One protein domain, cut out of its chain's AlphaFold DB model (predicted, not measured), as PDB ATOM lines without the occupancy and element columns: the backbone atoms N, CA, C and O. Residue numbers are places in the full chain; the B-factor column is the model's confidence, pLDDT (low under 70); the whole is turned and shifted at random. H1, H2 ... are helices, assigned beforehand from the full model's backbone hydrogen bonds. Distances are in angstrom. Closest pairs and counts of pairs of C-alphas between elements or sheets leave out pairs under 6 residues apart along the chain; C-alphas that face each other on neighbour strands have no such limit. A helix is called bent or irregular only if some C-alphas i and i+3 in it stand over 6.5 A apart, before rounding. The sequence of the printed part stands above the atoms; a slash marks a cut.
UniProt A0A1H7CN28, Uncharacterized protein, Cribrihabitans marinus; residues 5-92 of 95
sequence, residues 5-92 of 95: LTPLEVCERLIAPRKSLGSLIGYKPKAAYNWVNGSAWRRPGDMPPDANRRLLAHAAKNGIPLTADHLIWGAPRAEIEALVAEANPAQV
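Overview. This is residues 5 to 92 of the 95 residues of an uncharacterized protein of Cribrihabitans marinus (UniProt A0A1H7CN28). A short helix, H1, sits in the middle of an elongated cluster of helices; H5 packs on it, H6 packs on it too and runs on past its end, and H2 makes a corner after it. The longest helix, H4, is near H1 and H2 and folds back into H5, while the loop of residues 37 to 48 and the small H7 lie at opposite ends of the long axis. The printed part has 88 residues with seven named helices, H1 to H7 in chain order, and no named strand: all helix. It is compact, with a radius of gyration of the C-alphas of 12.4 A, and spans 40 by 25 by 19 A.

Along the chain. H1 is residues 7 to 14, from C-alpha 7 at (-6.768, -3.800, 9.930). H2 is residues 18 to 24 and irregular, C-alphas 19 and 22 being 7.1 A apart; H3 is residues 33 to 36. H4, residues 49 to 62, is 20.2 A long. H5 is residues 68 to 73, H6 residues 77 to 87, 15.3 A long, and H7 residues 89 to 92, ending at (-1.188, -26.600, 10.691).

Arrangement. The hub H1 touches H5, closest C-alphas Pro 7 and Leu 71 at 4.6 A, at a steep tilt of 49 degrees, opposite ways. H1 touches H6, closest C-alphas Leu 14 and Val 84 at 6.4 A, the same way at a shallow tilt of 32 degrees, only just short of steep. Every O i to N i+4 pair is within hydrogen-bond range in H1, H4, H5 and H6; H2 has 1 of 3, and 3 of 4 O i to N i+3 pairs; H3 and H7 are too short for an i+4 pair.

Size, cuts and confidence. The C-alphas of Ala 40 and Ala 90, the two farthest apart, are 42.2 A apart. The printed part has no cut; the link H3 to H4 is long. Residues 88 to 92 have pLDDT under 70.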
ATOM      1  N   LEU A   5      -1.813  -6.605  15.057       95.12
ATOM      2  CA  LEU A   5      -1.949  -6.435  13.618       95.12
ATOM      3  C   LEU A   5      -2.875  -5.264  13.307       95.12
ATOM      4  O   LEU A   5      -3.931  -5.108  13.921       95.12
ATOM      5  N   THR A   6      -2.501  -4.476  12.309       95.56
ATOM      6  CA  THR A   6      -3.365  -3.449  11.722       95.56
ATOM      7  C   THR A   6      -4.550  -4.078  10.978       95.56
ATOM      8  O   THR A   6      -4.460  -5.233  10.550       95.56
ATOM      9  N   PRO A   7      -5.640  -3.326  10.735       96.25
ATOM     10  CA  PRO A   7      -6.768  -3.800   9.930       96.25
ATOM     11  C   PRO A   7      -6.366  -4.439   8.592       96.25
ATOM     12  O   PRO A   7      -6.869  -5.502   8.224       96.25
ATOM     13  N   LEU A   8      -5.425  -3.822   7.869       95.94
ATOM     14  CA  LEU A   8      -4.897  -4.365   6.619       95.94
ATOM     15  C   LEU A   8      -4.216  -5.720   6.825       95.94
ATOM     16  O   LEU A   8      -4.486  -6.652   6.072       95.94
ATOM     17  N   GLU A   9      -3.351  -5.837   7.829       95.62
ATOM     18  CA  GLU A   9      -2.616  -7.075   8.103       95.62
ATOM     19  C   GLU A   9      -3.548  -8.209   8.542       95.62
ATOM     20  O   GLU A   9      -3.332  -9.359   8.154       95.62
ATOM     21  N   VAL A  10      -4.616  -7.897   9.284       95.75
ATOM     22  CA  VAL A  10      -5.672  -8.870   9.596       95.75
ATOM     23  C   VAL A  10      -6.311  -9.393   8.306       95.75
ATOM     24  O   VAL A  10      -6.398 -10.605   8.103       95.75
ATOM     25  N   CYS A  11      -6.690  -8.504   7.382       95.25
ATOM     26  CA  CYS A  11      -7.238  -8.915   6.086       95.25
ATOM     27  C   CYS A  11      -6.244  -9.709   5.235       95.25
ATOM     28  O   CYS A  11      -6.652 -10.623   4.516       95.25
ATOM     29  N   GLU A  12      -4.949  -9.399   5.310       94.12
ATOM     30  CA  GLU A  12      -3.921 -10.158   4.597       94.12
ATOM     31  C   GLU A  12      -3.809 -11.602   5.069       94.12
ATOM     32  O   GLU A  12      -3.519 -12.489   4.264       94.12
ATOM     33  N   ARG A  13      -4.039 -11.831   6.363       94.19
ATOM     34  CA  ARG A  13      -3.997 -13.160   6.973       94.19
ATOM     35  C   ARG A  13      -5.283 -13.945   6.757       94.19
ATOM     36  O   ARG A  13      -5.202 -15.121   6.426       94.19
ATOM     37  N   LEU A  14      -6.442 -13.308   6.927       92.88
ATOM     38  CA  LEU A  14      -7.736 -13.995   6.874       92.88
ATOM     39  C   LEU A  14      -8.319 -14.130   5.465       92.88
ATOM     40  O   LEU A  14      -9.056 -15.075   5.208       92.88
ATOM     41  N   ILE A  15      -8.046 -13.182   4.565       92.38
ATOM     42  CA  ILE A  15      -8.736 -13.107   3.269       92.38
ATOM     43  C   ILE A  15      -7.793 -13.464   2.126       92.38
ATOM     44  O   ILE A  15      -8.028 -14.425   1.398       92.38
ATOM     45  N   ALA A  16      -6.761 -12.646   1.905       91.56
ATOM     46  CA  ALA A  16      -5.876 -12.780   0.753       91.56
ATOM     47  C   ALA A  16      -4.641 -11.878   0.875       91.56
ATOM     48  O   ALA A  16      -4.730 -10.804   1.465       91.56
ATOM     49  N   PRO A  17      -3.517 -12.210   0.212       91.94
ATOM     50  CA  PRO A  17      -2.343 -11.340   0.196       91.94
ATOM     51  C   PRO A  17      -2.656  -9.961  -0.406       91.94
ATOM     52  O   PRO A  17      -3.478  -9.848  -1.323       91.94
ATOM     53  N   ARG A  18      -1.916  -8.920   0.019       91.44
ATOM     54  CA  ARG A  18      -2.086  -7.512  -0.415       91.44
ATOM     55  C   ARG A  18      -2.367  -7.334  -1.899       91.44
ATOM     56  O   ARG A  18      -3.245  -6.571  -2.285       91.44
ATOM     57  N   LYS A  19      -1.606  -8.052  -2.732       91.81
ATOM     58  CA  LYS A  19      -1.657  -7.973  -4.198       91.81
ATOM     59  C   LYS A  19      -3.030  -8.317  -4.789       91.81
ATOM     60  O   LYS A  19      -3.313  -7.923  -5.916       91.81
ATOM     61  N   SER A  20      -3.854  -9.046  -4.040       91.75
ATOM     62  CA  SER A  20      -5.155  -9.553  -4.476       91.75
ATOM     63  C   SER A  20      -6.333  -8.855  -3.793       91.75
ATOM     64  O   SER A  20      -7.412  -8.809  -4.381       91.75
ATOM     65  N   LEU A  21      -6.142  -8.274  -2.598       91.00
ATOM     66  CA  LEU A  21      -7.213  -7.642  -1.810       91.00
ATOM     67  C   LEU A  21      -7.995  -6.589  -2.598       91.00
ATOM     68  O   LEU A  21      -9.221  -6.608  -2.593       91.00
ATOM     69  N   GLY A  22      -7.298  -5.702  -3.317       89.50
ATOM     70  CA  GLY A  22      -7.948  -4.674  -4.133       89.50
ATOM     71  C   GLY A  22      -8.870  -5.279  -5.196       89.50
ATOM     72  O   GLY A  22     -10.041  -4.920  -5.283       89.50
ATOM     73  N   SER A  23      -8.368  -6.250  -5.959       92.69
ATOM     74  CA  SER A  23      -9.135  -6.903  -7.024       92.69
ATOM     75  C   SER A  23     -10.348  -7.677  -6.491       92.69
ATOM     76  O   SER A  23     -11.402  -7.645  -7.121       92.69
ATOM     77  N   LEU A  24     -10.232  -8.317  -5.320       91.06
ATOM     78  CA  LEU A  24     -11.317  -9.093  -4.699       91.06
ATOM     79  C   LEU A  24     -12.566  -8.260  -4.399       91.06
ATOM     80  O   LEU A  24     -13.680  -8.777  -4.458       91.06
ATOM     81  N   ILE A  25     -12.385  -6.974  -4.105       91.88
ATOM     82  CA  ILE A  25     -13.475  -6.048  -3.777       91.88
ATOM     83  C   ILE A  25     -13.801  -5.066  -4.913       91.88
ATOM     84  O   ILE A  25     -14.507  -4.075  -4.704       91.88
ATOM     85  N   GLY A  26     -13.290  -5.317  -6.124       91.50
ATOM     86  CA  GLY A  26     -13.560  -4.506  -7.315       91.50
ATOM     87  C   GLY A  26     -12.774  -3.191  -7.392       91.50
ATOM     88  O   GLY A  26     -13.166  -2.282  -8.119       91.50
ATOM     89  N   TYR A  27     -11.682  -3.064  -6.637       93.44
ATOM     90  CA  TYR A  27     -10.739  -1.950  -6.737       93.44
ATOM     91  C   TYR A  27      -9.620  -2.270  -7.739       93.44
ATOM     92  O   TYR A  27      -9.436  -3.405  -8.178       93.44
ATOM     93  N   LYS A  28      -8.814  -1.254  -8.083       91.75
ATOM     94  CA  LYS A  28      -7.584  -1.470  -8.862       91.75
ATOM     95  C   LYS A  28      -6.643  -2.424  -8.103       91.75
ATOM     96  O   LYS A  28      -6.520  -2.276  -6.885       91.75
ATOM     97  N   PRO A  29      -5.880  -3.297  -8.787       87.19
ATOM     98  CA  PRO A  29      -5.012  -4.283  -8.130       87.19
ATOM     99  C   PRO A  29      -4.025  -3.674  -7.126       87.19
ATOM    100  O   PRO A  29      -3.744  -4.243  -6.076       87.19
ATOM    101  N   LYS A  30      -3.528  -2.465  -7.417       89.12
ATOM    102  CA  LYS A  30      -2.569  -1.761  -6.559       89.12
ATOM    103  C   LYS A  30      -3.199  -0.950  -5.418       89.12
ATOM    104  O   LYS A  30      -2.459  -0.358  -4.641       89.12
ATOM    105  N   ALA A  31      -4.528  -0.907  -5.290       90.56
ATOM    106  CA  ALA A  31      -5.199  -0.080  -4.283       90.56
ATOM    107  C   ALA A  31      -4.738  -0.412  -2.855       90.56
ATOM    108  O   ALA A  31      -4.447   0.501  -2.085       90.56
ATOM    109  N   ALA A  32      -4.577  -1.702  -2.549       90.06
ATOM    110  CA  ALA A  32      -4.177  -2.169  -1.226       90.06
ATOM    111  C   ALA A  32      -2.761  -1.746  -0.804       90.06
ATOM    112  O   ALA A  32      -2.492  -1.574   0.383       90.06
ATOM    113  N   TYR A  33      -1.858  -1.494  -1.756       92.31
ATOM    114  CA  TYR A  33      -0.516  -0.988  -1.445       92.31
ATOM    115  C   TYR A  33      -0.546   0.437  -0.885       92.31
ATOM    116  O   TYR A  33       0.327   0.810  -0.108       92.31
ATOM    117  N   ASN A  34      -1.575   1.220  -1.218       90.56
ATOM    118  CA  ASN A  34      -1.739   2.575  -0.693       90.56
ATOM    119  C   ASN A  34      -2.344   2.597   0.719       90.56
ATOM    120  O   ASN A  34      -2.453   3.670   1.310       90.56
ATOM    121  N   TRP A  35      -2.783   1.451   1.248       92.62
ATOM    122  CA  TRP A  35      -3.355   1.348   2.597       92.62
ATOM    123  C   TRP A  35      -2.291   1.139   3.672       92.62
ATOM    124  O   TRP A  35      -2.500   1.483   4.827       92.62
ATOM    125  N   VAL A  36      -1.116   0.666   3.260       92.94
ATOM    126  CA  VAL A  36       0.065   0.469   4.111       92.94
ATOM    127  C   VAL A  36       0.524   1.783   4.717       92.94
ATOM    128  O   VAL A  36       0.801   1.870   5.907       92.94
ATOM    129  N   ASN A  37       0.580   2.817   3.883       90.56
ATOM    130  CA  ASN A  37       1.008   4.135   4.300       90.56
ATOM    131  C   ASN A  37      -0.173   4.888   4.915       90.56
ATOM    132  O   ASN A  37      -1.302   4.843   4.408       90.56
ATOM    133  N   GLY A  38       0.111   5.613   5.994       88.94
ATOM    134  CA  GLY A  38      -0.823   6.586   6.539       88.94
ATOM    135  C   GLY A  38      -1.055   7.738   5.562       88.94
ATOM    136  O   GLY A  38      -0.269   7.986   4.646       88.94
ATOM    137  N   SER A  39      -2.146   8.460   5.772       88.25
ATOM    138  CA  SER A  39      -2.431   9.728   5.106       88.25
ATOM    139  C   SER A  39      -2.838  10.768   6.148       88.25
ATOM    140  O   SER A  39      -2.949  10.457   7.332       88.25
ATOM    141  N   ALA A  40      -3.122  11.997   5.714       89.31
ATOM    142  CA  ALA A  40      -3.634  13.043   6.603       89.31
ATOM    143  C   ALA A  40      -4.926  12.645   7.352       89.31
ATOM    144  O   ALA A  40      -5.233  13.219   8.389       89.31
ATOM    145  N   TRP A  41      -5.670  11.659   6.839       85.94
ATOM    146  CA  TRP A  41      -7.002  11.293   7.330       85.94
ATOM    147  C   TRP A  41      -7.089   9.865   7.868       85.94
ATOM    148  O   TRP A  41      -8.172   9.418   8.235       85.94
ATOM    149  N   ARG A  42      -5.985   9.111   7.845       91.00
ATOM    150  CA  ARG A  42      -6.009   7.669   8.090       91.00
ATOM    151  C   ARG A  42      -4.670   7.168   8.620       91.00
ATOM    152  O   ARG A  42      -3.624   7.558   8.099       91.00
ATOM    153  N   ARG A  43      -4.693   6.271   9.611       91.69
ATOM    154  CA  ARG A  43      -3.464   5.668  10.139       91.69
ATOM    155  C   ARG A  43      -2.870   4.665   9.139       91.69
ATOM    156  O   ARG A  43      -3.583   4.160   8.269       91.69
ATOM    157  N   PRO A  44      -1.562   4.377   9.224       93.75
ATOM    158  CA  PRO A  44      -0.968   3.267   8.485       93.75
ATOM    159  C   PRO A  44      -1.725   1.961   8.762       93.75
ATOM    160  O   PRO A  44      -1.979   1.639   9.920       93.75
ATOM    161  N   GLY A  45      -2.101   1.229   7.714       93.88
ATOM    162  CA  GLY A  45      -2.810  -0.051   7.826       93.88
ATOM    163  C   GLY A  45      -4.332   0.048   7.976       93.88
ATOM    164  O   GLY A  45      -5.013  -0.957   7.790       93.88
ATOM    165  N   ASP A  46      -4.895   1.231   8.219       94.31
ATOM    166  CA  ASP A  46      -6.340   1.426   8.091       94.31
ATOM    167  C   ASP A  46      -6.724   1.423   6.603       94.31
ATOM    168  O   ASP A  46      -5.947   1.818   5.725       94.31
ATOM    169  N   MET A  47      -7.961   1.044   6.300       93.88
ATOM    170  CA  MET A  47      -8.500   1.020   4.937       93.88
ATOM    171  C   MET A  47      -9.681   1.993   4.797       93.88
ATOM    172  O   MET A  47     -10.293   2.384   5.791       93.88
ATOM    173  N   PRO A  48     -10.016   2.444   3.572       93.31
ATOM    174  CA  PRO A  48     -11.196   3.275   3.349       93.31
ATOM    175  C   PRO A  48     -12.496   2.586   3.820       93.31
ATOM    176  O   PRO A  48     -12.642   1.382   3.606       93.31
ATOM    177  N   PRO A  49     -13.493   3.326   4.346       93.31
ATOM    178  CA  PRO A  49     -14.739   2.732   4.845       93.31
ATOM    179  C   PRO A  49     -15.503   1.873   3.824       93.31
ATOM    180  O   PRO A  49     -16.101   0.864   4.190       93.31
ATOM    181  N   ASP A  50     -15.477   2.241   2.539       94.62
ATOM    182  CA  ASP A  50     -16.082   1.429   1.473       94.62
ATOM    183  C   ASP A  50     -15.347   0.090   1.282       94.62
ATOM    184  O   ASP A  50     -15.992  -0.946   1.129       94.62
ATOM    185  N   ALA A  51     -14.013   0.083   1.381       94.62
ATOM    186  CA  ALA A  51     -13.236  -1.150   1.327       94.62
ATOM    187  C   ALA A  51     -13.581  -2.070   2.510       94.62
ATOM    188  O   ALA A  51     -13.855  -3.249   2.292       94.62
ATOM    189  N   ASN A  52     -13.687  -1.518   3.726       95.31
ATOM    190  CA  ASN A  52     -14.082  -2.271   4.922       95.31
ATOM    191  C   ASN A  52     -15.430  -2.979   4.738       95.31
ATOM    192  O   ASN A  52     -15.544  -4.178   4.985       95.31
ATOM    193  N   ARG A  53     -16.451  -2.269   4.237       96.25
ATOM    194  CA  ARG A  53     -17.783  -2.855   3.995       96.25
ATOM    195  C   ARG A  53     -17.740  -4.002   2.987       96.25
ATOM    196  O   ARG A  53     -18.379  -5.028   3.198       96.25
ATOM    197  N   ARG A  54     -16.985  -3.842   1.896       96.56
ATOM    198  CA  ARG A  54     -16.870  -4.876   0.857       96.56
ATOM    199  C   ARG A  54     -16.091  -6.097   1.337       96.56
ATOM    200  O   ARG A  54     -16.466  -7.212   0.992       96.56
ATOM    201  N   LEU A  55     -15.047  -5.896   2.142       94.94
ATOM    202  CA  LEU A  55     -14.282  -6.984   2.751       94.94
ATOM    203  C   LEU A  55     -15.132  -7.763   3.761       94.94
ATOM    204  O   LEU A  55     -15.118  -8.987   3.711       94.94
ATOM    205  N   LEU A  56     -15.943  -7.088   4.585       95.75
ATOM    206  CA  LEU A  56     -16.911  -7.757   5.467       95.75
ATOM    207  C   LEU A  56     -17.933  -8.576   4.682       95.75
ATOM    208  O   LEU A  56     -18.173  -9.734   5.008       95.75
ATOM    209  N   ALA A  57     -18.508  -8.005   3.622       95.56
ATOM    210  CA  ALA A  57     -19.459  -8.723   2.778       95.56
ATOM    211  C   ALA A  57     -18.813  -9.947   2.104       95.56
ATOM    212  O   ALA A  57     -19.424 -11.013   2.024       95.56
ATOM    213  N   HIS A  58     -17.566  -9.812   1.644       94.00
ATOM    214  CA  HIS A  58     -16.801 -10.922   1.086       94.00
ATOM    215  C   HIS A  58     -16.515 -12.000   2.138       94.00
ATOM    216  O   HIS A  58     -16.711 -13.180   1.859       94.00
ATOM    217  N   ALA A  59     -16.089 -11.611   3.338       93.31
ATOM    218  CA  ALA A  59     -15.802 -12.535   4.424       93.31
ATOM    219  C   ALA A  59     -17.051 -13.320   4.840       93.31
ATOM    220  O   ALA A  59     -17.024 -14.548   4.842       93.31
ATOM    221  N   ALA A  60     -18.174 -12.626   5.051       93.62
ATOM    222  CA  ALA A  60     -19.456 -13.246   5.373       93.62
ATOM    223  C   ALA A  60     -19.908 -14.245   4.294       93.62
ATOM    224  O   ALA A  60     -20.375 -15.334   4.614       93.62
ATOM    225  N   LYS A  61     -19.719 -13.912   3.009       92.88
ATOM    226  CA  LYS A  61     -20.068 -14.803   1.892       92.88
ATOM    227  C   LYS A  61     -19.230 -16.088   1.862       92.88
ATOM    228  O   LYS A  61     -19.726 -17.112   1.404       92.88
ATOM    229  N   ASN A  62     -17.975 -16.028   2.305       89.31
ATOM    230  CA  ASN A  62     -17.033 -17.149   2.246       89.31
ATOM    231  C   ASN A  62     -16.823 -17.839   3.606       89.31
ATOM    232  O   ASN A  62     -15.949 -18.692   3.713       89.31
ATOM    233  N   GLY A  63     -17.593 -17.476   4.640       90.44
ATOM    234  CA  GLY A  63     -17.446 -18.045   5.984       90.44
ATOM    235  C   GLY A  63     -16.128 -17.682   6.678       90.44
ATOM    236  O   GLY A  63     -15.685 -18.409   7.559       90.44
ATOM    237  N   ILE A  64     -15.488 -16.580   6.281       92.62
ATOM    238  CA  ILE A  64     -14.242 -16.108   6.896       92.62
ATOM    239  C   ILE A  64     -14.600 -15.366   8.195       92.62
ATOM    240  O   ILE A  64     -15.427 -14.448   8.138       92.62
ATOM    241  N   PRO A  65     -13.977 -15.693   9.343       93.69
ATOM    242  CA  PRO A  65     -14.295 -15.103  10.647       93.69
ATOM    243  C   PRO A  65     -13.683 -13.700  10.818       93.69
ATOM    244  O   PRO A  65     -12.919 -13.436  11.741       93.69
ATOM    245  N   LEU A  66     -14.005 -12.785   9.903       94.00
ATOM    246  CA  LEU A  66     -13.621 -11.377   9.969       94.00
ATOM    247  C   LEU A  66     -14.749 -10.556  10.597       94.00
ATOM    248  O   LEU A  66     -15.887 -10.588  10.124       94.00
ATOM    249  N   THR A  67     -14.420  -9.761  11.610       95.38
ATOM    250  CA  THR A  67     -15.377  -8.885  12.296       95.38
ATOM    251  C   THR A  67     -15.178  -7.414  11.935       95.38
ATOM    252  O   THR A  67     -14.160  -7.014  11.369       95.38
ATOM    253  N   ALA A  68     -16.164  -6.574  12.262       95.62
ATOM    254  CA  ALA A  68     -16.024  -5.127  12.107       95.62
ATOM    255  C   ALA A  68     -14.937  -4.555  13.032       95.62
ATOM    256  O   ALA A  68     -14.208  -3.659  12.616       95.62
ATOM    257  N   ASP A  69     -14.780  -5.106  14.239       96.06
ATOM    258  CA  ASP A  69     -13.763  -4.664  15.197       96.06
ATOM    259  C   ASP A  69     -12.352  -4.901  14.667       96.06
ATOM    260  O   ASP A  69     -11.507  -4.012  14.767       96.06
ATOM    261  N   HIS A  70     -12.124  -6.022  13.976       95.88
ATOM    262  CA  HIS A  70     -10.867  -6.278  13.266       95.88
ATOM    263  C   HIS A  70     -10.522  -5.174  12.258       95.88
ATOM    264  O   HIS A  70      -9.350  -4.876  12.042       95.88
ATOM    265  N   LEU A  71     -11.530  -4.543  11.649       94.75
ATOM    266  CA  LEU A  71     -11.347  -3.493  10.643       94.75
ATOM    267  C   LEU A  71     -11.237  -2.077  11.219       94.75
ATOM    268  O   LEU A  71     -10.844  -1.163  10.492       94.75
ATOM    269  N   ILE A  72     -11.615  -1.889  12.483       93.44
ATOM    270  CA  ILE A  72     -11.554  -0.598  13.181       93.44
ATOM    271  C   ILE A  72     -10.305  -0.537  14.064       93.44
ATOM    272  O   ILE A  72      -9.605   0.472  14.075       93.44
ATOM    273  N   TRP A  73     -10.021  -1.618  14.790       94.31
ATOM    274  CA  TRP A  73      -8.994  -1.666  15.830       94.31
ATOM    275  C   TRP A  73      -7.825  -2.589  15.490       94.31
ATOM    276  O   TRP A  73      -6.812  -2.572  16.191       94.31
ATOM    277  N   GLY A  74      -7.949  -3.407  14.444       94.88
ATOM    278  CA  GLY A  74      -7.031  -4.517  14.226       94.88
ATOM    279  C   GLY A  74      -7.273  -5.644  15.231       94.88
ATOM    280  O   GLY A  74      -8.349  -5.741  15.820       94.88
ATOM    281  N   ALA A  75      -6.273  -6.498  15.432       96.25
ATOM    282  CA  ALA A  75      -6.360  -7.607  16.382       96.25
ATOM    283  C   ALA A  75      -4.972  -8.091  16.826       96.25
ATOM    284  O   ALA A  75      -4.002  -7.943  16.077       96.25
ATOM    285  N   PRO A  76      -4.845  -8.738  17.994       95.50
ATOM    286  CA  PRO A  76      -3.642  -9.481  18.348       95.50
ATOM    287  C   PRO A  76      -3.316 -10.559  17.304       95.50
ATOM    288  O   PRO A  76      -4.184 -11.315  16.874       95.50
ATOM    289  N   ARG A  77      -2.039 -10.696  16.938       94.25
ATOM    290  CA  ARG A  77      -1.552 -11.723  16.004       94.25
ATOM    291  C   ARG A  77      -2.007 -13.124  16.395       94.25
ATOM    292  O   ARG A  77      -2.475 -13.858  15.534       94.25
ATOM    293  N   ALA A  78      -1.883 -13.469  17.677       92.06
ATOM    294  CA  ALA A  78      -2.239 -14.790  18.184       92.06
ATOM    295  C   ALA A  78      -3.724 -15.123  17.963       92.06
ATOM    296  O   ALA A  78      -4.051 -16.263  17.646       92.06
ATOM    297  N   GLU A  79      -4.611 -14.128  18.070       93.69
ATOM    298  CA  GLU A  79      -6.038 -14.296  17.776       93.69
ATOM    299  C   GLU A  79      -6.244 -14.651  16.300       93.69
ATOM    300  O   GLU A  79      -6.908 -15.631  15.973       93.69
ATOM    301  N   ILE A  80      -5.615 -13.899  15.396       94.06
ATOM    302  CA  ILE A  80      -5.754 -14.123  13.954       94.06
ATOM    303  C   ILE A  80      -5.132 -15.451  13.523       94.06
ATOM    304  O   ILE A  80      -5.691 -16.148  12.681       94.06
ATOM    305  N   GLU A  81      -3.993 -15.827  14.097       91.38
ATOM    306  CA  GLU A  81      -3.354 -17.110  13.808       91.38
ATOM    307  C   GLU A  81      -4.205 -18.292  14.289       91.38
ATOM    308  O   GLU A  81      -4.307 -19.279  13.563       91.38
ATOM    309  N   ALA A  82      -4.895 -18.169  15.428       90.81
ATOM    310  CA  ALA A  82      -5.864 -19.168  15.874       90.81
ATOM    311  C   ALA A  82      -7.047 -19.302  14.896       90.81
ATOM    312  O   ALA A  82      -7.411 -20.417  14.530       90.81
ATOM    313  N   LEU A  83      -7.590 -18.183  14.403       90.44
ATOM    314  CA  LEU A  83      -8.677 -18.190  13.413       90.44
ATOM    315  C   LEU A  83      -8.254 -18.816  12.078       90.44
ATOM    316  O   LEU A  83      -9.014 -19.568  11.470       90.44
ATOM    317  N   VAL A  84      -7.034 -18.527  11.614       88.69
ATOM    318  CA  VAL A  84      -6.477 -19.149  10.401       88.69
ATOM    319  C   VAL A  84      -6.290 -20.654  10.602       88.69
ATOM    320  O   VAL A  84      -6.615 -21.431   9.705       88.69
ATOM    321  N   ALA A  85      -5.786 -21.068  11.767       86.50
ATOM    322  CA  ALA A  85      -5.597 -22.474  12.107       86.50
ATOM    323  C   ALA A  85      -6.927 -23.245  12.148       86.50
ATOM    324  O   ALA A  85      -7.003 -24.358  11.630       86.50
ATOM    325  N   GLU A  86      -7.976 -22.641  12.709       83.19
ATOM    326  CA  GLU A  86      -9.321 -23.224  12.762       83.19
ATOM    327  C   GLU A  86      -9.965 -23.321  11.371       83.19
ATOM    328  O   GLU A  86     -10.558 -24.345  11.030       83.19
ATOM    329  N   ALA A  87      -9.798 -22.293  10.535       76.38
ATOM    330  CA  ALA A  87     -10.327 -22.280   9.173       76.38
ATOM    331  C   ALA A  87      -9.583 -23.235   8.221       76.38
ATOM    332  O   ALA A  87     -10.154 -23.662   7.215       76.38
ATOM    333  N   ASN A  88      -8.318 -23.569   8.509       69.31
ATOM    334  CA  ASN A  88      -7.519 -24.459   7.671       69.31
ATOM    335  C   ASN A  88      -6.686 -25.475   8.482       69.31
ATOM    336  O   ASN A  88      -5.450 -25.400   8.504       69.31
ATOM    337  N   PRO A  89      -7.330 -26.484   9.100       56.44
ATOM    338  CA  PRO A  89      -6.649 -27.455   9.961       56.44
ATOM    339  C   PRO A  89      -5.580 -28.276   9.216       56.44
ATOM    340  O   PRO A  89      -4.596 -28.710   9.814       56.44
ATOM    341  N   ALA A  90      -5.714 -28.442   7.895       50.22
ATOM    342  CA  ALA A  90      -4.755 -29.165   7.058       50.22
ATOM    343  C   ALA A  90      -3.403 -28.441   6.894       50.22
ATOM    344  O   ALA A  90      -2.402 -29.077   6.573       50.22
ATOM    345  N   GLN A  91      -3.351 -27.123   7.116       47.41
ATOM    346  CA  GLN A  91      -2.141 -26.312   6.936       47.41
ATOM    347  C   GLN A  91      -1.287 -26.216   8.218       47.41
ATOM    348  O   GLN A  91      -0.123 -25.826   8.152       47.41
ATOM    349  N   VAL A  92      -1.850 -26.601   9.370       50.16
ATOM    350  CA  VAL A  92      -1.188 -26.600  10.691       50.16
ATOM    351  C   VAL A  92      -0.447 -27.913  10.954       50.16
ATOM    352  O   VAL A  92       0.615 -27.908  11.561       50.16
TER     353      VAL A  92